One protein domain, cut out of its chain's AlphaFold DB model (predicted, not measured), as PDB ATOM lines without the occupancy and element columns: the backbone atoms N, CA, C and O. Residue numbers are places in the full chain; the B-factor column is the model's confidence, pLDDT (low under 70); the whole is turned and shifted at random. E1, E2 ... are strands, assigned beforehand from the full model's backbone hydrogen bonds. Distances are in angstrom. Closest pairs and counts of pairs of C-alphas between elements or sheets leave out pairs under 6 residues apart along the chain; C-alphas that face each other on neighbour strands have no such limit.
ATOM      1  N   TYR A  36      15.510 -25.239  41.582       86.00
ATOM      2  CA  TYR A  36      15.136 -26.001  42.770       86.00
ATOM      3  C   TYR A  36      14.631 -25.062  43.865       86.00
ATOM      4  O   TYR A  36      15.053 -23.912  43.943       86.00
ATOM      5  N   LEU A  37      13.740 -25.563  44.720       88.25
ATOM      6  CA  LEU A  37      13.335 -24.887  45.949       88.25
ATOM      7  C   LEU A  37      14.115 -25.492  47.120       88.25
ATOM      8  O   LEU A  37      14.064 -26.707  47.340       88.25
ATOM      9  N   LEU A  38      14.852 -24.655  47.842       91.44
ATOM     10  CA  LEU A  38      15.588 -25.052  49.037       91.44
ATOM     11  C   LEU A  38      14.674 -25.016  50.276       91.44
ATOM     12  O   LEU A  38      13.714 -24.243  50.305       91.44
ATOM     13  N   PRO A  39      14.974 -25.794  51.335       87.94
ATOM     14  CA  PRO A  39      14.219 -25.757  52.593       87.94
ATOM     15  C   PRO A  39      14.211 -24.386  53.275       87.94
ATOM     16  O   PRO A  39      13.349 -24.124  54.103       87.94
ATOM     17  N   THR A  40      15.154 -23.509  52.921       87.81
ATOM     18  CA  THR A  40      15.215 -22.111  53.367       87.81
ATOM     19  C   THR A  40      14.126 -21.225  52.748       87.81
ATOM     20  O   THR A  40      14.026 -20.059  53.113       87.81
ATOM     21  N   GLY A  41      13.333 -21.742  51.800       88.88
ATOM     22  CA  GLY A  41      12.362 -20.964  51.020       88.88
ATOM     23  C   GLY A  41      12.975 -20.245  49.812       88.88
ATOM     24  O   GLY A  41      12.284 -19.515  49.103       88.88
ATOM     25  N   GLU A  42      14.270 -20.450  49.556       92.88
ATOM     26  CA  GLU A  42      14.981 -19.838  48.435       92.88
ATOM     27  C   GLU A  42      14.847 -20.675  47.158       92.88
ATOM     28  O   GLU A  42      15.052 -21.891  47.157       92.88
ATOM     29  N   ILE A  43      14.561 -20.009  46.042       93.56
ATOM     30  CA  ILE A  43      14.649 -20.589  44.704       93.56
ATOM     31  C   ILE A  43      16.091 -20.459  44.225       93.56
ATOM     32  O   ILE A  43      16.606 -19.349  44.103       93.56
ATOM     33  N   ILE A  44      16.724 -21.582  43.898       94.69
ATOM     34  CA  ILE A  44      18.072 -21.617  43.334       94.69
ATOM     35  C   ILE A  44      18.026 -21.880  41.826       94.69
ATOM     36  O   ILE A  44      17.370 -22.818  41.371       94.69
ATOM     37  N   TYR A  45      18.730 -21.053  41.056       92.44
ATOM     38  CA  TYR A  45      18.927 -21.192  39.609       92.44
ATOM     39  C   TYR A  45      20.226 -20.497  39.186       92.44
ATOM     40  O   TYR A  45      20.875 -19.856  40.005       92.44
ATOM     41  N   PHE A  46      20.633 -20.601  37.921       91.50
ATOM     42  CA  PHE A  46      21.837 -19.922  37.431       91.50
ATOM     43  C   PHE A  46      21.597 -19.108  36.158       91.50
ATOM     44  O   PHE A  46      20.706 -19.400  35.352       91.50
ATOM     45  N   ILE A  47      22.431 -18.085  35.984       90.00
ATOM     46  CA  ILE A  47      22.513 -17.226  34.807       90.00
ATOM     47  C   ILE A  47      23.982 -16.880  34.542       90.00
ATOM     48  O   ILE A  47      24.678 -16.386  35.427       90.00
ATOM     49  N   ALA A  48      24.449 -17.131  33.315       89.62
ATOM     50  CA  ALA A  48      25.863 -17.014  32.950       89.62
ATOM     51  C   ALA A  48      26.768 -17.745  33.969       89.62
ATOM     52  O   ALA A  48      26.503 -18.905  34.288       89.62
ATOM     53  N   ALA A  49      27.783 -17.073  34.513       91.25
ATOM     54  CA  ALA A  49      28.704 -17.595  35.527       91.25
ATOM     55  C   ALA A  49      28.201 -17.460  36.986       91.25
ATOM     56  O   ALA A  49      28.975 -17.601  37.928       91.25
ATOM     57  N   VAL A  50      26.920 -17.140  37.209       94.00
ATOM     58  CA  VAL A  50      26.382 -16.813  38.542       94.00
ATOM     59  C   VAL A  50      25.252 -17.758  38.932       94.00
ATOM     60  O   VAL A  50      24.316 -17.964  38.158       94.00
ATOM     61  N   VAL A  51      25.286 -18.266  40.167       95.69
ATOM     62  CA  VAL A  51      24.117 -18.911  40.787       95.69
ATOM     63  C   VAL A  51      23.373 -17.884  41.632       95.69
ATOM     64  O   VAL A  51      23.975 -17.188  42.447       95.69
ATOM     65  N   VAL A  52      22.063 -17.806  41.441       95.06
ATOM     66  CA  VAL A  52      21.146 -16.934  42.171       95.06
ATOM     67  C   VAL A  52      20.353 -17.780  43.160       95.06
ATOM     68  O   VAL A  52      19.737 -18.772  42.769       95.06
ATOM     69  N   LEU A  53      20.344 -17.367  44.426       95.12
ATOM     70  CA  LEU A  53      19.437 -17.856  45.459       95.12
ATOM     71  C   LEU A  53      18.451 -16.727  45.757       95.12
ATOM     72  O   LEU A  53      18.837 -15.684  46.286       95.12
ATOM     73  N   TYR A  54      17.198 -16.896  45.349       93.31
ATOM     74  CA  TYR A  54      16.161 -15.876  45.457       93.31
ATOM     75  C   TYR A  54      15.152 -16.239  46.543       93.31
ATOM     76  O   TYR A  54      14.435 -17.232  46.419       93.31
ATOM     77  N   ASN A  55      15.077 -15.423  47.590       91.94
ATOM     78  CA  ASN A  55      14.073 -15.550  48.635       91.94
ATOM     79  C   ASN A  55      12.780 -14.847  48.191       91.94
ATOM     80  O   ASN A  55      12.776 -13.639  47.948       91.94
ATOM     81  N   LEU A  56      11.686 -15.605  48.085       83.25
ATOM     82  CA  LEU A  56      10.391 -15.077  47.646       83.25
ATOM     83  C   LEU A  56       9.728 -14.163  48.680       83.25
ATOM     84  O   LEU A  56       9.069 -13.208  48.291       83.25
ATOM     85  N   GLU A  57       9.889 -14.451  49.970       86.94
ATOM     86  CA  GLU A  57       9.210 -13.728  51.050       86.94
ATOM     87  C   GLU A  57       9.843 -12.358  51.291       86.94
ATOM     88  O   GLU A  57       9.156 -11.349  51.424       86.94
ATOM     89  N   GLN A  58      11.174 -12.320  51.320       87.69
ATOM     90  CA  GLN A  58      11.948 -11.101  51.553       87.69
ATOM     91  C   GLN A  58      12.267 -10.351  50.259       87.69
ATOM     92  O   GLN A  58      12.876  -9.281  50.303       87.69
ATOM     93  N   HIS A  59      11.907 -10.926  49.108       87.88
ATOM     94  CA  HIS A  59      12.275 -10.434  47.784       87.88
ATOM     95  C   HIS A  59      13.778 -10.154  47.636       87.88
ATOM     96  O   HIS A  59      14.166  -9.262  46.888       87.88
ATOM     97  N   SER A  60      14.644 -10.904  48.316       91.19
ATOM     98  CA  SER A  60      16.095 -10.684  48.345       91.19
ATOM     99  C   SER A  60      16.844 -11.735  47.520       91.19
ATOM    100  O   SER A  60      16.375 -12.859  47.340       91.19
ATOM    101  N   GLN A  61      18.007 -11.365  46.978       92.31
ATOM    102  CA  GLN A  61      18.883 -12.280  46.241       92.31
ATOM    103  C   GLN A  61      20.236 -12.410  46.933       92.31
ATOM    104  O   GLN A  61      20.831 -11.410  47.335       92.31
ATOM    105  N   ARG A  62      20.741 -13.641  46.996       95.12
ATOM    106  CA  ARG A  62      22.141 -13.951  47.290       95.12
ATOM    107  C   ARG A  62      22.777 -14.583  46.054       95.12
ATOM    108  O   ARG A  62      22.089 -15.239  45.267       95.12
ATOM    109  N   HIS A  63      24.081 -14.395  45.877       95.38
ATOM    110  CA  HIS A  63      24.782 -14.835  44.672       95.38
ATOM    111  C   HIS A  63      26.026 -15.642  45.013       95.38
ATOM    112  O   HIS A  63      26.846 -15.212  45.818       95.38
ATOM    113  N   TYR A  64      26.189 -16.778  44.342       97.19
ATOM    114  CA  TYR A  64      27.452 -17.506  44.300       97.19
ATOM    115  C   TYR A  64      28.182 -17.144  42.998       97.19
ATOM    116  O   TYR A  64      27.647 -17.360  41.906       97.19
ATOM    117  N   LEU A  65      29.373 -16.549  43.132       95.44
ATOM    118  CA  LEU A  65      30.101 -15.835  42.065       95.44
ATOM    119  C   LEU A  65      31.455 -16.471  41.707       95.44
ATOM    120  O   LEU A  65      32.282 -15.848  41.054       95.44
ATOM    121  N   GLU A  66      31.698 -17.699  42.155       95.56
ATOM    122  CA  GLU A  66      33.023 -18.325  42.079       95.56
ATOM    123  C   GLU A  66      33.331 -18.997  40.728       95.56
ATOM    124  O   GLU A  66      34.477 -19.376  40.469       95.56
ATOM    125  N   HIS A  67      32.336 -19.179  39.857       93.00
ATOM    126  CA  HIS A  67      32.582 -19.668  38.496       93.00
ATOM    127  C   HIS A  67      33.197 -18.567  37.638       93.00
ATOM    128  O   HIS A  67      32.863 -17.392  37.773       93.00
ATOM    129  N   ASN A  68      34.107 -18.957  36.750       89.69
ATOM    130  CA  ASN A  68      34.820 -18.023  35.875       89.69
ATOM    131  C   ASN A  68      34.339 -18.074  34.418       89.69
ATOM    132  O   ASN A  68      34.762 -17.244  33.617       89.69
ATOM    133  N   ASP A  69      33.436 -19.000  34.100       90.75
ATOM    134  CA  ASP A  69      32.714 -19.062  32.833       90.75
ATOM    135  C   ASP A  69      31.276 -19.560  33.066       90.75
ATOM    136  O   ASP A  69      30.856 -19.849  34.190       90.75
ATOM    137  N   ASP A  70      30.506 -19.638  31.991       91.12
ATOM    138  CA  ASP A  70      29.115 -20.040  31.956       91.12
ATOM    139  C   ASP A  70      28.852 -21.364  32.686       91.12
ATOM    140  O   ASP A  70      29.375 -22.428  32.340       91.12
ATOM    141  N   ILE A  71      27.933 -21.306  33.650       92.94
ATOM    142  CA  ILE A  71      27.365 -22.477  34.308       92.94
ATOM    143  C   ILE A  71      26.391 -23.152  33.338       92.94
ATOM    144  O   ILE A  71      25.578 -22.502  32.663       92.94
ATOM    145  N   LYS A  72      26.480 -24.480  33.276       90.69
ATOM    146  CA  LYS A  72      25.704 -25.335  32.368       90.69
ATOM    147  C   LYS A  72      24.757 -26.273  33.099       90.69
ATOM    148  O   LYS A  72      23.693 -26.592  32.568       90.69
ATOM    149  N   CYS A  73      25.105 -26.670  34.317       90.56
ATOM    150  CA  CYS A  73      24.315 -27.590  35.120       90.56
ATOM    151  C   CYS A  73      24.438 -27.297  36.619       90.56
ATOM    152  O   CYS A  73      25.433 -26.742  37.094       90.56
ATOM    153  N   LEU A  74      23.403 -27.690  37.359       93.88
ATOM    154  CA  LEU A  74      23.296 -27.550  38.806       93.88
ATOM    155  C   LEU A  74      22.616 -28.798  39.371       93.88
ATOM    156  O   LEU A  74      21.661 -29.294  38.781       93.88
ATOM    157  N   ALA A  75      23.089 -29.291  40.511       92.88
ATOM    158  CA  ALA A  75      22.486 -30.404  41.229       92.88
ATOM    159  C   ALA A  75      22.444 -30.127  42.733       92.88
ATOM    160  O   ALA A  75      23.415 -29.654  43.322       92.88
ATOM    161  N   VAL A  76      21.323 -30.480  43.363       93.94
ATOM    162  CA  VAL A  76      21.130 -30.366  44.814       93.94
ATOM    163  C   VAL A  76      21.366 -31.725  45.474       93.94
ATOM    164  O   VAL A  76      20.773 -32.747  45.085       93.94
ATOM    165  N   HIS A  77      22.233 -31.746  46.482       95.00
ATOM    166  CA  HIS A  77      22.534 -32.924  47.288       95.00
ATOM    167  C   HIS A  77      21.305 -33.360  48.124       95.00
ATOM    168  O   HIS A  77      20.386 -32.563  48.363       95.00
ATOM    169  N   PRO A  78      21.190 -34.641  48.531       91.62
ATOM    170  CA  PRO A  78      20.092 -35.105  49.385       91.62
ATOM    171  C   PRO A  78      19.921 -34.338  50.703       91.62
ATOM    172  O   PRO A  78      18.784 -34.185  51.138       91.62
ATOM    173  N   ASP A  79      21.001 -33.804  51.280       94.31
ATOM    174  CA  ASP A  79      20.969 -32.950  52.486       94.31
ATOM    175  C   ASP A  79      20.271 -31.591  52.282       94.31
ATOM    176  O   ASP A  79      20.003 -30.894  53.256       94.31
ATOM    177  N   ARG A  80      19.975 -31.216  51.027       92.31
ATOM    178  CA  ARG A  80      19.349 -29.948  50.620       92.31
ATOM    179  C   ARG A  80      20.146 -28.677  50.939       92.31
ATOM    180  O   ARG A  80      19.608 -27.582  50.790       92.31
ATOM    181  N   ILE A  81      21.412 -28.816  51.318       95.31
ATOM    182  CA  ILE A  81      22.313 -27.706  51.655       95.31
ATOM    183  C   ILE A  81      23.506 -27.689  50.699       95.31
ATOM    184  O   ILE A  81      23.921 -26.629  50.234       95.31
ATOM    185  N   THR A  82      24.039 -28.859  50.363       97.25
ATOM    186  CA  THR A  82      25.192 -28.978  49.476       97.25
ATOM    187  C   THR A  82      24.748 -28.890  48.016       97.25
ATOM    188  O   THR A  82      23.838 -29.598  47.570       97.25
ATOM    189  N   ILE A  83      25.396 -28.022  47.246       97.75
ATOM    190  CA  ILE A  83      25.092 -27.782  45.836       97.75
ATOM    191  C   ILE A  83      26.314 -28.138  44.994       97.75
ATOM    192  O   ILE A  83      27.438 -27.805  45.355       97.75
ATOM    193  N   ALA A  84      26.097 -28.789  43.854       97.38
ATOM    194  CA  ALA A  84      27.108 -28.968  42.819       97.38
ATOM    195  C   ALA A  84      26.728 -28.163  41.576       97.38
ATOM    196  O   ALA A  84      25.567 -28.141  41.170       97.38
ATOM    197  N   THR A  85      27.709 -27.520  40.955       96.88
ATOM    198  CA  THR A  85      27.528 -26.702  39.747       96.88
ATOM    199  C   THR A  85      28.686 -26.915  38.792       96.88
ATOM    200  O   THR A  85      29.833 -26.968  39.233       96.88
ATOM    201  N   GLY A  86      28.392 -27.056  37.503       95.25
ATOM    202  CA  GLY A  86      29.385 -27.334  36.466       95.25
ATOM    203  C   GLY A  86      29.462 -26.205  35.449       95.25
ATOM    204  O   GLY A  86      28.420 -25.721  34.996       95.25
ATOM    205  N   GLN A  87      30.682 -25.805  35.092       93.31
ATOM    206  CA  GLN A  87      30.933 -24.764  34.094       93.31
ATOM    207  C   GLN A  87      31.484 -25.310  32.772       93.31
ATOM    208  O   GLN A  87      31.982 -26.437  32.690       93.31
ATOM    209  N   THR A  88      31.395 -24.476  31.740       91.25
ATOM    210  CA  THR A  88      32.024 -24.693  30.433       91.25
ATOM    211  C   THR A  88      33.520 -24.365  30.446       91.25
ATOM    212  O   THR A  88      34.031 -23.727  31.368       91.25
ATOM    213  N   ALA A  89      34.225 -24.816  29.410       86.44
ATOM    214  CA  ALA A  89      35.540 -24.308  29.070       86.44
ATOM    215  C   ALA A  89      35.449 -22.892  28.487       86.44
ATOM    216  O   ALA A  89      34.496 -22.556  27.776       86.44
ATOM    217  N   GLY A  90      36.511 -22.126  28.723       75.19
ATOM    218  CA  GLY A  90      36.773 -20.816  28.140       75.19
ATOM    219  C   GLY A  90      36.646 -20.814  26.626       75.19
ATOM    220  O   GLY A  90      37.334 -21.573  25.952       75.19
ATOM    221  N   HIS A  91      35.895 -19.864  26.070       62.22
ATOM    222  CA  HIS A  91      35.915 -19.586  24.623       62.22
ATOM    223  C   HIS A  91      37.252 -18.972  24.146       62.22
ATOM    224  O   HIS A  91      37.441 -18.714  22.953       62.22
ATOM    225  N   GLY A  92      38.191 -18.725  25.068       53.53
ATOM    226  CA  GLY A  92      39.560 -18.345  24.749       53.53
ATOM    227  C   GLY A  92      40.260 -19.499  24.043       53.53
ATOM    228  O   GLY A  92      40.536 -20.526  24.650       53.53
ATOM    229  N   LYS A  93      40.530 -19.342  22.744       46.53
ATOM    230  CA  LYS A  93      41.266 -20.334  21.956       46.53
ATOM    231  C   LYS A  93      42.609 -20.649  22.625       46.53
ATOM    232  O   LYS A  93      43.518 -19.823  22.585       46.53
ATOM    233  N   CYS A  94      42.753 -21.859  23.160       48.84
ATOM    234  CA  CYS A  94      44.064 -22.471  23.366       48.84
ATOM    235  C   CYS A  94      44.687 -22.656  21.989       48.84
ATOM    236  O   CYS A  94      43.983 -23.006  21.042       48.84
ATOM    237  N   ASP A  95      45.979 -22.387  21.869       46.47
ATOM    238  CA  ASP A  95      46.733 -22.403  20.616       46.47
ATOM    239  C   ASP A  95      46.329 -23.530  19.631       46.47
ATOM    240  O   ASP A  95      46.268 -24.707  19.983       46.47
ATOM    241  N   GLY A  96      46.097 -23.154  18.362       46.38
ATOM    242  CA  GLY A  96      45.938 -24.113  17.262       46.38
ATOM    243  C   GLY A  96      45.257 -23.621  15.978       46.38
ATOM    244  O   GLY A  96      45.581 -24.111  14.900       46.38
ATOM    245  N   LYS A 105      47.889 -11.412  19.825       46.41
ATOM    246  CA  LYS A 105      47.923 -12.673  20.580       46.41
ATOM    247  C   LYS A 105      47.706 -12.363  22.065       46.41
ATOM    248  O   LYS A 105      48.656 -12.340  22.843       46.41
ATOM    249  N   LEU A 106      46.462 -12.099  22.465       47.12
ATOM    250  CA  LEU A 106      46.096 -12.184  23.876       47.12
ATOM    251  C   LEU A 106      46.130 -13.669  24.268       47.12
ATOM    252  O   LEU A 106      45.234 -14.426  23.903       47.12
ATOM    253  N   HIS A 107      47.175 -14.092  24.983       44.44
ATOM    254  CA  HIS A 107      47.161 -15.346  25.740       44.44
ATOM    255  C   HIS A 107      46.141 -15.197  26.876       44.44
ATOM    256  O   HIS A 107      46.512 -14.939  28.020       44.44
ATOM    257  N   LEU A 108      44.847 -15.298  26.570       52.41
ATOM    258  CA  LEU A 108      43.880 -15.564  27.625       52.41
ATOM    259  C   LEU A 108      44.078 -17.022  28.062       52.41
ATOM    260  O   LEU A 108      44.145 -17.900  27.199       52.41
ATOM    261  N   PRO A 109      44.207 -17.298  29.369       54.38
ATOM    262  CA  PRO A 109      44.290 -18.664  29.856       54.38
ATOM    263  C   PRO A 109      43.025 -19.422  29.444       54.38
ATOM    264  O   PRO A 109      41.913 -18.920  29.618       54.38
ATOM    265  N   CYS A 110      43.187 -20.630  28.904       60.72
ATOM    266  CA  CYS A 110      42.056 -21.520  28.682       60.72
ATOM    267  C   CYS A 110      41.425 -21.856  30.026       60.72
ATOM    268  O   CYS A 110      42.058 -22.480  30.878       60.72
ATOM    269  N   LEU A 111      40.190 -21.399  30.232       78.62
ATOM    270  CA  LEU A 111      39.437 -21.746  31.425       78.62
ATOM    271  C   LEU A 111      39.049 -23.213  31.299       78.62
ATOM    272  O   LEU A 111      38.365 -23.595  30.352       78.62
ATOM    273  N   ASN A 112      39.523 -24.036  32.227       86.31
ATOM    274  CA  ASN A 112      39.198 -25.452  32.219       86.31
ATOM    275  C   ASN A 112      37.776 -25.658  32.763       86.31
ATOM    276  O   ASN A 112      37.434 -25.086  33.812       86.31
ATOM    277  N   PRO A 113      36.963 -26.503  32.111       92.69
ATOM    278  CA  PRO A 113      35.684 -26.903  32.662       92.69
ATOM    279  C   PRO A 113      35.929 -27.666  33.966       92.69
ATOM    280  O   PRO A 113      36.874 -28.448  34.092       92.69
ATOM    281  N   HIS A 114      35.099 -27.397  34.966       95.00
ATOM    282  CA  HIS A 114      35.201 -28.016  36.280       95.00
ATOM    283  C   HIS A 114      33.855 -27.985  36.996       95.00
ATOM    284  O   HIS A 114      32.917 -27.291  36.590       95.00
ATOM    285  N   VAL A 115      33.776 -28.750  38.081       97.06
ATOM    286  CA  VAL A 115      32.620 -28.773  38.972       97.06
ATOM    287  C   VAL A 115      33.014 -28.168  40.304       97.06
ATOM    288  O   VAL A 115      34.049 -28.514  40.874       97.06
ATOM    289  N   ARG A 116      32.164 -27.281  40.814       98.00
ATOM    290  CA  ARG A 116      32.265 -26.720  42.159       98.00
ATOM    291  C   ARG A 116      31.174 -27.303  43.033       98.00
ATOM    292  O   ARG A 116      30.002 -27.278  42.647       98.00
ATOM    293  N   ILE A 117      31.571 -27.796  44.199       98.38
ATOM    294  CA  ILE A 117      30.688 -28.241  45.271       98.38
ATOM    295  C   ILE A 117      30.773 -27.201  46.382       98.38
ATOM    296  O   ILE A 117      31.872 -26.855  46.812       98.38
ATOM    297  N   TRP A 118      29.635 -26.679  46.823       98.38
ATOM    298  CA  TRP A 118      29.563 -25.532  47.725       98.38
ATOM    299  C   TRP A 118      28.346 -25.607  48.654       98.38
ATOM    300  O   TRP A 118      27.415 -26.383  48.427       98.38
ATOM    301  N   ASN A 119      28.372 -24.817  49.726       97.56
ATOM    302  CA  ASN A 119      27.326 -24.775  50.746       97.56
ATOM    303  C   ASN A 119      26.320 -23.645  50.458       97.56
ATOM    304  O   ASN A 119      26.713 -22.485  50.359       97.56
ATOM    305  N   SER A 120      25.022 -23.949  50.359       96.38
ATOM    306  CA  SER A 120      23.989 -22.954  50.021       96.38
ATOM    307  C   SER A 120      23.741 -21.893  51.098       96.38
ATOM    308  O   SER A 120      23.222 -20.814  50.801       96.38
ATOM    309  N   VAL A 121      24.114 -22.166  52.347       94.94
ATOM    310  CA  VAL A 121      23.941 -21.243  53.471       94.94
ATOM    311  C   VAL A 121      25.122 -20.282  53.536       94.94
ATOM    312  O   VAL A 121      24.907 -19.074  53.439       94.94
ATOM    313  N   SER A 122      26.354 -20.793  53.634       96.25
ATOM    314  CA  SER A 122      27.561 -19.956  53.746       96.25
ATOM    315  C   SER A 122      28.073 -19.407  52.411       96.25
ATOM    316  O   SER A 122      28.867 -18.473  52.415       96.25
ATOM    317  N   LEU A 123      27.623 -19.968  51.282       96.88
ATOM    318  CA  LEU A 123      28.133 -19.704  49.926       96.88
ATOM    319  C   LEU A 123      29.619 -20.056  49.741       96.88
ATOM    320  O   LEU A 123      30.250 -19.633  48.776       96.88
ATOM    321  N   GLU A 124      30.174 -20.867  50.640       97.50
ATOM    322  CA  GLU A 124      31.566 -21.301  50.594       97.50
ATOM    323  C   GLU A 124      31.759 -22.473  49.626       97.50
ATOM    324  O   GLU A 124      30.981 -23.434  49.622       97.50
ATOM    325  N   THR A 125      32.829 -22.416  48.828       97.94
ATOM    326  CA  THR A 125      33.253 -23.545  47.992       97.94
ATOM    327  C   THR A 125      33.924 -24.604  48.858       97.94
ATOM    328  O   THR A 125      34.991 -24.368  49.407       97.94
ATOM    329  N   LEU A 126      33.324 -25.789  48.920       97.62
ATOM    330  CA  LEU A 126      33.847 -26.936  49.661       97.62
ATOM    331  C   LEU A 126      34.896 -27.689  48.837       97.62
ATOM    332  O   LEU A 126      35.957 -28.043  49.343       97.62
ATOM    333  N   HIS A 127      34.604 -27.926  47.554       97.88
ATOM    334  CA  HIS A 127      35.489 -28.666  46.656       97.88
ATOM    335  C   HIS A 127      35.420 -28.146  45.222       97.88
ATOM    336  O   HIS A 127      34.370 -27.720  44.737       97.88
ATOM    337  N   VAL A 128      36.545 -28.272  44.520       96.69
ATOM    338  CA  VAL A 128      36.652 -28.073  43.074       96.69
ATOM    339  C   VAL A 128      37.199 -29.361  42.473       96.69
ATOM    340  O   VAL A 128      38.285 -29.800  42.847       96.69
ATOM    341  N   ILE A 129      36.451 -29.982  41.561       95.69
ATOM    342  CA  ILE A 129      36.808 -31.280  40.975       95.69
ATOM    343  C   ILE A 129      36.851 -31.221  39.446       95.69
ATOM    344  O   ILE A 129      36.156 -30.428  38.809       95.69
ATOM    345  N   GLY A 130      37.665 -32.104  38.862       89.06
ATOM    346  CA  GLY A 130      37.737 -32.316  37.415       89.06
ATOM    347  C   GLY A 130      38.496 -31.253  36.614       89.06
ATOM    348  O   GLY A 130      38.419 -31.255  35.388       89.06
ATOM    349  N   LEU A 131      39.265 -30.383  37.280       88.62
ATOM    350  CA  LEU A 131      40.193 -29.469  36.607       88.62
ATOM    351  C   LEU A 131      41.176 -30.252  35.726       88.62
ATOM    352  O   LEU A 131      41.879 -31.137  36.211       88.62
ATOM    353  N   GLY A 132      41.214 -29.917  34.433       84.12
ATOM    354  CA  GLY A 132      42.075 -30.576  33.444       84.12
ATOM    355  C   GLY A 132      41.655 -32.006  33.081       84.12
ATOM    356  O   GLY A 132      42.405 -32.694  32.395       84.12
ATOM    357  N   ILE A 133      40.491 -32.463  33.555       87.38
ATOM    358  CA  ILE A 133      39.941 -33.792  33.249       87.38
ATOM    359  C   ILE A 133      38.785 -33.679  32.260       87.38
ATOM    360  O   ILE A 133      38.708 -34.477  31.332       87.38
ATOM    361  N   PHE A 134      37.904 -32.697  32.438       87.56
ATOM    362  CA  PHE A 134      36.832 -32.429  31.485       87.56
ATOM    363  C   PHE A 134      37.385 -31.667  30.270       87.56
ATOM    364  O   PHE A 134      38.239 -30.793  30.424       87.56
ATOM    365  N   GLU A 135      36.895 -31.979  29.068       77.06
ATOM    366  CA  GLU A 135      37.439 -31.409  27.823       77.06
ATOM    367  C   GLU A 135      36.728 -30.118  27.386       77.06
ATOM    368  O   GLU A 135      37.386 -29.105  27.166       77.06
ATOM    369  N   SER A 136      35.392 -30.127  27.282       85.06
ATOM    370  CA  SER A 136      34.640 -28.989  26.713       85.06
ATOM    371  C   SER A 136      33.751 -28.277  27.725       85.06
ATOM    372  O   SER A 136      33.737 -27.057  27.804       85.06
ATOM    373  N   SER A 137      32.944 -29.026  28.470       89.06
ATOM    374  CA  SER A 137      31.888 -28.472  29.316       89.06
ATOM    375  C   SER A 137      31.303 -29.573  30.183       89.06
ATOM    376  O   SER A 137      31.319 -30.744  29.799       89.06
ATOM    377  N   VAL A 138      30.795 -29.201  31.356       91.31
ATOM    378  CA  VAL A 138      30.053 -30.119  32.217       91.31
ATOM    379  C   VAL A 138      28.570 -30.061  31.849       91.31
ATOM    380  O   VAL A 138      27.873 -29.098  32.168       91.31
ATOM    381  N   ALA A 139      28.076 -31.112  31.196       87.44
ATOM    382  CA  ALA A 139      26.706 -31.192  30.697       87.44
ATOM    383  C   ALA A 139      25.683 -31.429  31.812       87.44
ATOM    384  O   ALA A 139      24.605 -30.835  31.819       87.44
ATOM    385  N   CYS A 140      25.991 -32.351  32.729       87.12
ATOM    386  CA  CYS A 140      25.033 -32.854  33.707       87.12
ATOM    387  C   CYS A 140      25.723 -33.297  34.999       87.12
ATOM    388  O   CYS A 140      26.853 -33.790  34.984       87.12
ATOM    389  N   LEU A 141      25.001 -33.148  36.110       90.88
ATOM    390  CA  LEU A 141      25.428 -33.513  37.454       90.88
ATOM    391  C   LEU A 141      24.307 -34.249  38.176       90.88
ATOM    392  O   LEU A 141      23.146 -33.846  38.104       90.88
ATOM    393  N   ALA A 142      24.662 -35.284  38.932       89.44
ATOM    394  CA  ALA A 142      23.724 -35.946  39.825       89.44
ATOM    395  C   ALA A 142      24.424 -36.542  41.045       89.44
ATOM    396  O   ALA A 142      25.295 -37.403  40.927       89.44
ATOM    397  N   PHE A 143      23.996 -36.116  42.231       89.88
ATOM    398  CA  PHE A 143      24.338 -36.812  43.465       89.88
ATOM    399  C   PHE A 143      23.592 -38.136  43.561       89.88
ATOM    400  O   PHE A 143      22.407 -38.223  43.207       89.88
ATOM    401  N   SER A 144      24.262 -39.132  44.125       86.38
ATOM    402  CA  SER A 144      23.630 -40.367  44.558       86.38
ATOM    403  C   SER A 144      22.505 -40.104  45.557       86.38
ATOM    404  O   SER A 144      22.493 -39.108  46.279       86.38
ATOM    405  N   LYS A 145      21.454 -40.928  45.515       81.12
ATOM    406  CA  LYS A 145      20.248 -40.689  46.330       81.12
ATOM    407  C   LYS A 145      20.080 -41.708  47.446       81.12
ATOM    408  O   LYS A 145      19.630 -41.350  48.527       81.12
ATOM    409  N   THR A 146      20.441 -42.961  47.203       78.50
ATOM    410  CA  THR A 146      20.180 -44.083  48.121       78.50
ATOM    411  C   THR A 146      21.204 -44.224  49.246       78.50
ATOM    412  O   THR A 146      20.919 -44.853  50.252       78.50
ATOM    413  N   ASP A 147      22.398 -43.669  49.073       83.31
ATOM    414  CA  ASP A 147      23.525 -43.710  50.016       83.31
ATOM    415  C   ASP A 147      23.766 -42.334  50.670       83.31
ATOM    416  O   ASP A 147      24.868 -42.022  51.113       83.31
ATOM    417  N   GLY A 148      22.745 -41.473  50.654       87.19
ATOM    418  CA  GLY A 148      22.826 -40.126  51.212       87.19
ATOM    419  C   GLY A 148      23.618 -39.120  50.376       87.19
ATOM    420  O   GLY A 148      23.849 -38.025  50.872       87.19
ATOM    421  N   GLY A 149      23.994 -39.437  49.130       88.75
ATOM    422  CA  GLY A 149      24.750 -38.508  48.278       88.75
ATOM    423  C   GLY A 149      26.257 -38.662  48.366       88.75
ATOM    424  O   GLY A 149      26.982 -37.734  48.016       88.75
ATOM    425  N   SER A 150      26.739 -39.831  48.793       89.56
ATOM    426  CA  SER A 150      28.170 -40.096  48.973       89.56
ATOM    427  C   SER A 150      29.010 -39.932  47.697       89.56
ATOM    428  O   SER A 150      30.203 -39.637  47.779       89.56
ATOM    429  N   VAL A 151      28.394 -40.063  46.517       91.75
ATOM    430  CA  VAL A 151      29.065 -39.894  45.226       91.75
ATOM    431  C   VAL A 151      28.351 -38.898  44.321       91.75
ATOM    432  O   VAL A 151      27.143 -38.665  44.406       91.75
ATOM    433  N   LEU A 152      29.131 -38.313  43.415       93.12
ATOM    434  CA  LEU A 152      28.668 -37.390  42.389       93.12
ATOM    435  C   LEU A 152      29.000 -37.965  41.015       93.12
ATOM    436  O   LEU A 152      30.159 -38.229  40.700       93.12
ATOM    437  N   ALA A 153      27.977 -38.149  40.193       91.19
ATOM    438  CA  ALA A 153      28.139 -38.482  38.791       91.19
ATOM    439  C   ALA A 153      28.175 -37.196  37.957       91.19
ATOM    440  O   ALA A 153      27.380 -36.276  38.174       91.19
ATOM    441  N   VAL A 154      29.104 -37.154  37.009       91.44
ATOM    442  CA  VAL A 154      29.375 -36.013  36.137       91.44
ATOM    443  C   VAL A 154      29.419 -36.499  34.696       91.44
ATOM    444  O   VAL A 154      30.078 -37.497  34.406       91.44
ATOM    445  N   ILE A 155      28.735 -35.793  33.800       88.19
ATOM    446  CA  ILE A 155      28.823 -36.021  32.353       88.19
ATOM    447  C   ILE A 155      29.459 -34.799  31.722       88.19
ATOM    448  O   ILE A 155      28.971 -33.683  31.925       88.19
ATOM    449  N   ASP A 156      30.507 -35.015  30.941       88.62
ATOM    450  CA  ASP A 156      31.119 -33.971  30.131       88.62
ATOM    451  C   ASP A 156      30.706 -34.039  28.652       88.62
ATOM    452  O   ASP A 156      30.192 -35.036  28.132       88.62
ATOM    453  N   GLU A 157      30.918 -32.921  27.965       82.12
ATOM    454  CA  GLU A 157      30.753 -32.780  26.517       82.12
ATOM    455  C   GLU A 157      32.082 -33.040  25.784       82.12
ATOM    456  O   GLU A 157      32.497 -32.258  24.928       82.12
ATOM    457  N   ALA A 158      32.790 -34.118  26.138       76.69
ATOM    458  CA  ALA A 158      33.905 -34.620  25.333       76.69
ATOM    459  C   ALA A 158      33.411 -35.200  23.993       76.69
ATOM    460  O   ALA A 158      32.225 -35.494  23.820       76.69
ATOM    461  N   ALA A 159      34.332 -35.450  23.055       76.12
ATOM    462  CA  ALA A 159      34.005 -35.983  21.723       76.12
ATOM    463  C   ALA A 159      33.174 -37.287  21.748       76.12
ATOM    464  O   ALA A 159      32.417 -37.550  20.818       76.12
ATOM    465  N   ASN A 160      33.303 -38.087  22.813       72.50
ATOM    466  CA  ASN A 160      32.552 -39.327  23.033       72.50
ATOM    467  C   ASN A 160      31.804 -39.330  24.381       72.50
ATOM    468  O   ASN A 160      31.783 -40.381  25.016       72.50
ATOM    469  N   HIS A 161      31.285 -38.173  24.826       79.38
ATOM    470  CA  HIS A 161      30.565 -37.953  26.097       79.38
ATOM    471  C   HIS A 161      31.019 -38.856  27.250       79.38
ATOM    472  O   HIS A 161      30.592 -40.010  27.372       79.38
ATOM    473  N   THR A 162      31.865 -38.339  28.132       84.94
ATOM    474  CA  THR A 162      32.409 -39.157  29.213       84.94
ATOM    475  C   THR A 162      31.543 -39.023  30.457       84.94
ATOM    476  O   THR A 162      31.238 -37.923  30.915       84.94
ATOM    477  N   ILE A 163      31.153 -40.161  31.029       88.31
ATOM    478  CA  ILE A 163      30.543 -40.234  32.353       88.31
ATOM    479  C   ILE A 163      31.645 -40.564  33.353       88.31
ATOM    480  O   ILE A 163      32.335 -41.576  33.228       88.31
ATOM    481  N   THR A 164      31.780 -39.743  34.386       90.81
ATOM    482  CA  THR A 164      32.701 -39.966  35.500       90.81
ATOM    483  C   THR A 164      31.946 -39.987  36.822       90.81
ATOM    484  O   THR A 164      30.955 -39.283  37.005       90.81
ATOM    485  N   VAL A 165      32.406 -40.809  37.760       91.69
ATOM    486  CA  VAL A 165      31.829 -40.924  39.107       91.69
ATOM    487  C   VAL A 165      32.891 -40.538  40.119       91.69
ATOM    488  O   VAL A 165      34.030 -40.997  40.028       91.69
ATOM    489  N   TRP A 166      32.518 -39.707  41.085       94.38
ATOM    490  CA  TRP A 166      33.435 -39.052  42.006       94.38
ATOM    491  C   TRP A 166      33.044 -39.279  43.460       94.38
ATOM    492  O   TRP A 166      31.891 -39.090  43.842       94.38
ATOM    493  N   ASP A 167      34.045 -39.598  44.278       94.12
ATOM    494  CA  ASP A 167      34.031 -39.366  45.719       94.12
ATOM    495  C   ASP A 167      34.347 -37.876  45.896       94.12
ATOM    496  O   ASP A 167      35.512 -37.462  45.892       94.12
ATOM    497  N   TRP A 168      33.301 -37.049  45.899       94.81
ATOM    498  CA  TRP A 168      33.442 -35.593  45.838       94.81
ATOM    499  C   TRP A 168      34.054 -35.023  47.121       94.81
ATOM    500  O   TRP A 168      34.856 -34.096  47.039       94.81
ATOM    501  N   GLN A 169      33.772 -35.638  48.274       94.19
ATOM    502  CA  GLN A 169      34.345 -35.265  49.573       94.19
ATOM    503  C   GLN A 169      35.864 -35.455  49.598       94.19
ATOM    504  O   GLN A 169      36.591 -34.675  50.209       94.19
ATOM    505  N   LYS A 170      36.365 -36.482  48.902       93.94
ATOM    506  CA  LYS A 170      37.808 -36.732  48.759       93.94
ATOM    507  C   LYS A 170      38.390 -36.174  47.463       93.94
ATOM    508  O   LYS A 170      39.558 -36.423  47.175       93.94
ATOM    509  N   SER A 171      37.585 -35.465  46.666       93.31
ATOM    510  CA  SER A 171      37.966 -34.937  45.348       93.31
ATOM    511  C   SER A 171      38.615 -35.992  44.434       93.31
ATOM    512  O   SER A 171      39.548 -35.705  43.686       93.31
ATOM    513  N   ARG A 172      38.127 -37.239  44.497       92.69
ATOM    514  CA  ARG A 172      38.735 -38.394  43.823       92.69
ATOM    515  C   ARG A 172      37.773 -39.033  42.829       92.69
ATOM    516  O   ARG A 172      36.662 -39.418  43.189       92.69
ATOM    517  N   ARG A 173      38.239 -39.243  41.599       93.12
ATOM    518  CA  ARG A 173      37.518 -40.017  40.581       93.12
ATOM    519  C   ARG A 173      37.534 -41.508  40.939       93.12
ATOM    520  O   ARG A 173      38.596 -42.072  41.185       93.12
ATOM    521  N   ILE A 174      36.358 -42.125  40.977       92.75
ATOM    522  CA  ILE A 174      36.139 -43.547  41.290       92.75
ATOM    523  C   ILE A 174      36.091 -44.371  40.004       92.75
ATOM    524  O   ILE A 174      36.707 -45.430  39.926       92.75
ATOM    525  N   ALA A 175      35.347 -43.891  39.008       88.00
ATOM    526  CA  ALA A 175      35.107 -44.604  37.761       88.00
ATOM    527  C   ALA A 175      34.923 -43.632  36.592       88.00
ATOM    528  O   ALA A 175      34.582 -42.462  36.785       88.00
ATOM    529  N   GLU A 176      35.133 -44.144  35.385       89.12
ATOM    530  CA  GLU A 176      34.969 -43.429  34.125       89.12
ATOM    531  C   GLU A 176      34.474 -44.394  33.044       89.12
ATOM    532  O   GLU A 176      34.927 -45.537  32.980       89.12
ATOM    533  N   THR A 177      33.562 -43.935  32.189       85.06
ATOM    534  CA  THR A 177      33.161 -44.643  30.971       85.06
ATOM    535  C   THR A 177      32.805 -43.654  29.861       85.06
ATOM    536  O   THR A 177      32.296 -42.569  30.136       85.06
ATOM    537  N   LYS A 178      33.057 -44.019  28.603       84.06
ATOM    538  CA  LYS A 178      32.735 -43.197  27.422       84.06
ATOM    539  C   LYS A 178      31.437 -43.684  26.789       84.06
ATOM    540  O   LYS A 178      31.234 -44.895  26.687       84.06
ATOM    541  N   VAL A 179      30.574 -42.770  26.349       70.56
ATOM    542  CA  VAL A 179      29.249 -43.105  25.811       70.56
ATOM    543  C   VAL A 179      29.086 -42.579  24.390       70.56
ATOM    544  O   VAL A 179      29.075 -41.383  24.129       70.56
ATOM    545  N   THR A 180      28.906 -43.503  23.446       57.41
ATOM    546  CA  THR A 180      28.889 -43.199  22.005       57.41
ATOM    547  C   THR A 180      27.510 -42.793  21.463       57.41
ATOM    548  O   THR A 180      27.413 -42.350  20.321       57.41
ATOM    549  N   ARG A 181      26.417 -42.959  22.226       52.44
ATOM    550  CA  ARG A 181      25.056 -42.581  21.791       52.44
ATOM    551  C   ARG A 181      24.312 -41.812  22.881       52.44
ATOM    552  O   ARG A 181      24.131 -42.312  23.983       52.44
ATOM    553  N   LEU A 182      23.854 -40.615  22.515       45.00
ATOM    554  CA  LEU A 182      23.084 -39.653  23.314       45.00
ATOM    555  C   LEU A 182      21.629 -40.093  23.579       45.00
ATOM    556  O   LEU A 182      20.712 -39.271  23.536       45.00
ATOM    557  N   THR A 183      21.376 -41.379  23.815       41.34
ATOM    558  CA  THR A 183      20.049 -41.790  24.285       41.34
ATOM    559  C   THR A 183      19.955 -41.391  25.757       41.34
ATOM    560  O   THR A 183      20.816 -41.742  26.559       41.34
ATOM    561  N   PHE A 184      19.015 -40.487  26.030       41.69
ATOM    562  CA  PHE A 184      18.616 -39.906  27.313       41.69
ATOM    563  C   PHE A 184      19.296 -40.490  28.567       41.69
ATOM    564  O   PHE A 184      18.757 -41.339  29.276       41.69
ATOM    565  N   ILE A 185      20.460 -39.941  28.926       47.12
ATOM    566  CA  ILE A 185      21.114 -40.287  30.189       47.12
ATOM    567  C   ILE A 185      20.393 -39.548  31.323       47.12
ATOM    568  O   ILE A 185      20.697 -38.392  31.626       47.12
ATOM    569  N   ILE A 186      19.422 -40.206  31.959       45.53
ATOM    570  CA  ILE A 186      18.903 -39.761  33.253       45.53
ATOM    571  C   ILE A 186      19.771 -40.401  34.326       45.53
ATOM    572  O   ILE A 186      19.629 -41.576  34.635       45.53
ATOM    573  N   ILE A 187      20.684 -39.634  34.916       51.09
ATOM    574  CA  ILE A 187      21.534 -40.180  35.969       51.09
ATOM    575  C   ILE A 187      20.702 -40.380  37.241       51.09
ATOM    576  O   ILE A 187      20.533 -39.469  38.051       51.09
ATOM    577  N   TYR A 188      20.221 -41.602  37.437       47.22
ATOM    578  CA  TYR A 188      19.853 -42.102  38.751       47.22
ATOM    579  C   TYR A 188      21.020 -42.916  39.279       47.22
ATOM    580  O   TYR A 188      21.367 -43.945  38.713       47.22
ATOM    581  N   CYS A 189      21.643 -42.455  40.357       45.22
ATOM    582  CA  CYS A 189      22.623 -43.259  41.065       45.22
ATOM    583  C   CYS A 189      21.919 -43.989  42.215       45.22
ATOM    584  O   CYS A 189      21.674 -43.417  43.286       45.22
ATOM    585  N   HIS A 190      21.578 -45.254  41.950       44.50
ATOM    586  CA  HIS A 190      21.081 -46.207  42.935       44.50
ATOM    587  C   HIS A 190      22.221 -47.122  43.398       44.50
ATOM    588  O   HIS A 190      22.877 -47.787  42.598       44.50
ATOM    589  N   TYR A 191      22.427 -47.177  44.709       37.84
ATOM    590  CA  TYR A 191      23.270 -48.149  45.386       37.84
ATOM    591  C   TYR A 191      22.393 -49.340  45.780       37.84
ATOM    592  O   TYR A 191      21.543 -49.232  46.665       37.84
ATOM    593  N   LEU A 192      22.568 -50.476  45.105       37.91
ATOM    594  CA  LEU A 192      21.944 -51.732  45.512       37.91
ATOM    595  C   LEU A 192      22.839 -52.403  46.555       37.91
ATOM    596  O   LEU A 192      23.866 -52.989  46.223       37.91
ATOM    597  N   HIS A 193      22.440 -52.346  47.825       32.72
ATOM    598  CA  HIS A 193      23.023 -53.207  48.850       32.72
ATOM    599  C   HIS A 193      22.449 -54.622  48.673       32.72
ATOM    600  O   HIS A 193      21.291 -54.859  49.015       32.72
ATOM    601  N   ARG A 194      23.222 -55.571  48.125       41.19
ATOM    602  CA  ARG A 194      22.843 -56.992  48.139       41.19
ATOM    603  C   ARG A 194      23.619 -57.748  49.209       41.19
ATOM    604  O   ARG A 194      24.838 -57.870  49.157       41.19
ATOM    605  N   THR A 195      22.867 -58.294  50.157       39.31
ATOM    606  CA  THR A 195      23.251 -59.490  50.897       39.31
ATOM    607  C   THR A 195      23.360 -60.668  49.918       39.31
ATOM    608  O   THR A 195      22.568 -60.781  48.986       39.31
ATOM    609  N   PHE A 196      24.341 -61.536  50.176       35.19
ATOM    610  CA  PHE A 196      24.748 -62.750  49.448       35.19
ATOM    611  C   PHE A 196      25.772 -62.615  48.305       35.19
ATOM    612  O   PHE A 196      25.447 -62.339  47.159       35.19
ATOM    613  N   SER A 197      27.008 -62.958  48.695       37.94
ATOM    614  CA  SER A 197      28.018 -63.772  48.000       37.94
ATOM    615  C   SER A 197      28.406 -63.406  46.564       37.94
ATOM    616  O   SER A 197      27.733 -63.777  45.611       37.94
ATOM    617  N   ASN A 198      29.612 -62.831  46.480       37.41
ATOM    618  CA  ASN A 198      30.549 -62.808  45.357       37.41
ATOM    619  C   ASN A 198      30.094 -62.113  44.057       37.41
ATOM    620  O   ASN A 198      29.081 -62.448  43.461       37.41
ATOM    621  N   TYR A 199      30.981 -61.226  43.584       32.22
ATOM    622  CA  TYR A 199      31.016 -60.528  42.289       32.22
ATOM    623  C   TYR A 199      30.347 -59.132  42.218       32.22
ATOM    624  O   TYR A 199      29.136 -58.986  42.287       32.22
ATOM    625  N   TRP A 200      31.224 -58.127  42.041       33.53
ATOM    626  CA  TRP A 200      31.067 -56.748  41.531       33.53
ATOM    627  C   TRP A 200      29.929 -55.857  42.078       33.53
ATOM    628  O   TRP A 200      28.748 -56.062  41.816       33.53
ATOM    629  N   THR A 201      30.304 -54.761  42.751       34.62
ATOM    630  CA  THR A 201      29.426 -53.621  43.069       34.62
ATOM    631  C   THR A 201      28.969 -52.936  41.780       34.62
ATOM    632  O   THR A 201      29.702 -52.153  41.179       34.62
ATOM    633  N   GLN A 202      27.748 -53.228  41.333       37.81
ATOM    634  CA  GLN A 202      27.176 -52.593  40.150       37.81
ATOM    635  C   GLN A 202      26.495 -51.276  40.541       37.81
ATOM    636  O   GLN A 202      25.388 -51.258  41.079       37.81
ATOM    637  N   LEU A 203      27.175 -50.162  40.265       40.50
ATOM    638  CA  LEU A 203      26.549 -48.845  40.206       40.50
ATOM    639  C   LEU A 203      25.568 -48.861  39.028       40.50
ATOM    640  O   LEU A 203      25.985 -48.896  37.870       40.50
ATOM    641  N   MET A 204      24.268 -48.888  39.307       38.72
ATOM    642  CA  MET A 204      23.260 -48.882  38.253       38.72
ATOM    643  C   MET A 204      23.014 -47.427  37.846       38.72
ATOM    644  O   MET A 204      22.180 -46.746  38.435       38.72
ATOM    645  N   ILE A 205      23.797 -46.928  36.884       45.59
ATOM    646  CA  ILE A 205      23.469 -45.701  36.150       45.59
ATOM    647  C   ILE A 205      22.441 -46.114  35.098       45.59
ATOM    648  O   ILE A 205      22.795 -46.729  34.092       45.59
ATOM    649  N   THR A 206      21.161 -45.848  35.349       38.09
ATOM    650  CA  THR A 206      20.105 -46.163  34.379       38.09
ATOM    651  C   THR A 206      20.174 -45.174  33.216       38.09
ATOM    652  O   THR A 206      19.732 -44.039  33.333       38.09
ATOM    653  N   VAL A 207      20.743 -45.600  32.091       37.06
ATOM    654  CA  VAL A 207      20.668 -44.882  30.811       37.06
ATOM    655  C   VAL A 207      19.401 -45.362  30.093       37.06
ATOM    656  O   VAL A 207      19.244 -46.574  29.937       37.06
TER     657      VAL A 207
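AT A GLANCE: This is residues 36 to 96 and 105 to 207 of the 208 residues of the protein "HELP domain-containing protein" of Hymenolepis diminuta (UniProt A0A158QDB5). Four small sheets stand one after another in a row, like neighbouring blades of a propeller: E1 to E3 at one end, then the strongly twisted sheets E4 to E7 and E8 to E11, partly face to face, then the loose pair E12 and E13. The first strands E4, E8 and E12 follow each other along the row, and the loop residues 194 to 200 stick out beyond E12 and E13. The 164 printed residues hold no named helix and thirteen named strands, E1 to E13 in chain order; the class is all strand, with under half of the residues, 73, in named elements. Each sheet is antiparallel, in chain order across. The whole is compact, with a radius of gyration of the C-alphas of 17.0 A and spans of 55 by 50 by 29 A.

IN THESE COORDINATES: E1, residues 42 to 47, begins at C-alpha 42 (14.981, -19.838, 48.435); E2 is 50 to 55, 16.0 A long, and E3 60 to 64. E4 is 71 to 76, E5 82 to 87, 17.0 A, E6 115 to 119 and E7 125 to 129. E8 is 138 to 143, E9 152 to 156, E10 162 to 167, 16.6 A, and E11 172 to 178, 18.1 A. E12 is 185 to 190, and E13, 204 to 207, ends at C-alpha 207 (20.668, -44.882, 30.811).

HOW THE PARTS SIT: E1, E2 and E3 make a meander, each strand the antiparallel neighbour of the one before; N 45 and O 52 are 3.0 A apart, N 53 and O 62 2.9 A. The closest C-alphas of E1 and E4, Phe 46 and Ile 71, are 6.8 A apart. In the next sheet N 75 and O 84 are 2.8 A apart, N 85 and O 116 2.9 A, N 117 and O 127 2.9 A. The sheets E4 E5 E6 E7, E8 E9 E10 E11 and E12 E13 belong to a stack of sheets, face to face in turn. The closest C-alphas of E4 and E8, Cys 73 and Cys 140, are 5.5 A apart. E8 to E11 make a second meander, with N 142 and O 153 3.0 A apart, N 154 and O 164 2.8 A, N 165 and O 175 2.9 A. The closest C-alphas of E8 and E12, Ala 142 and Ile 187, are 6.1 A apart. The hairpin E12 and E13 has no N and O pair within hydrogen-bond range.

THE WHOLE: The C-alphas farthest apart, of Lys 105 and Phe 196, are 62.3 A apart. Residues 97 to 104 are not printed, and C-alphas 96 and 105 are 12.1 A apart across this cut. E12 to E13 is a long link. The pLDDT is under 70 at residues 91 to 96, 105 to 110 and 180 to 207.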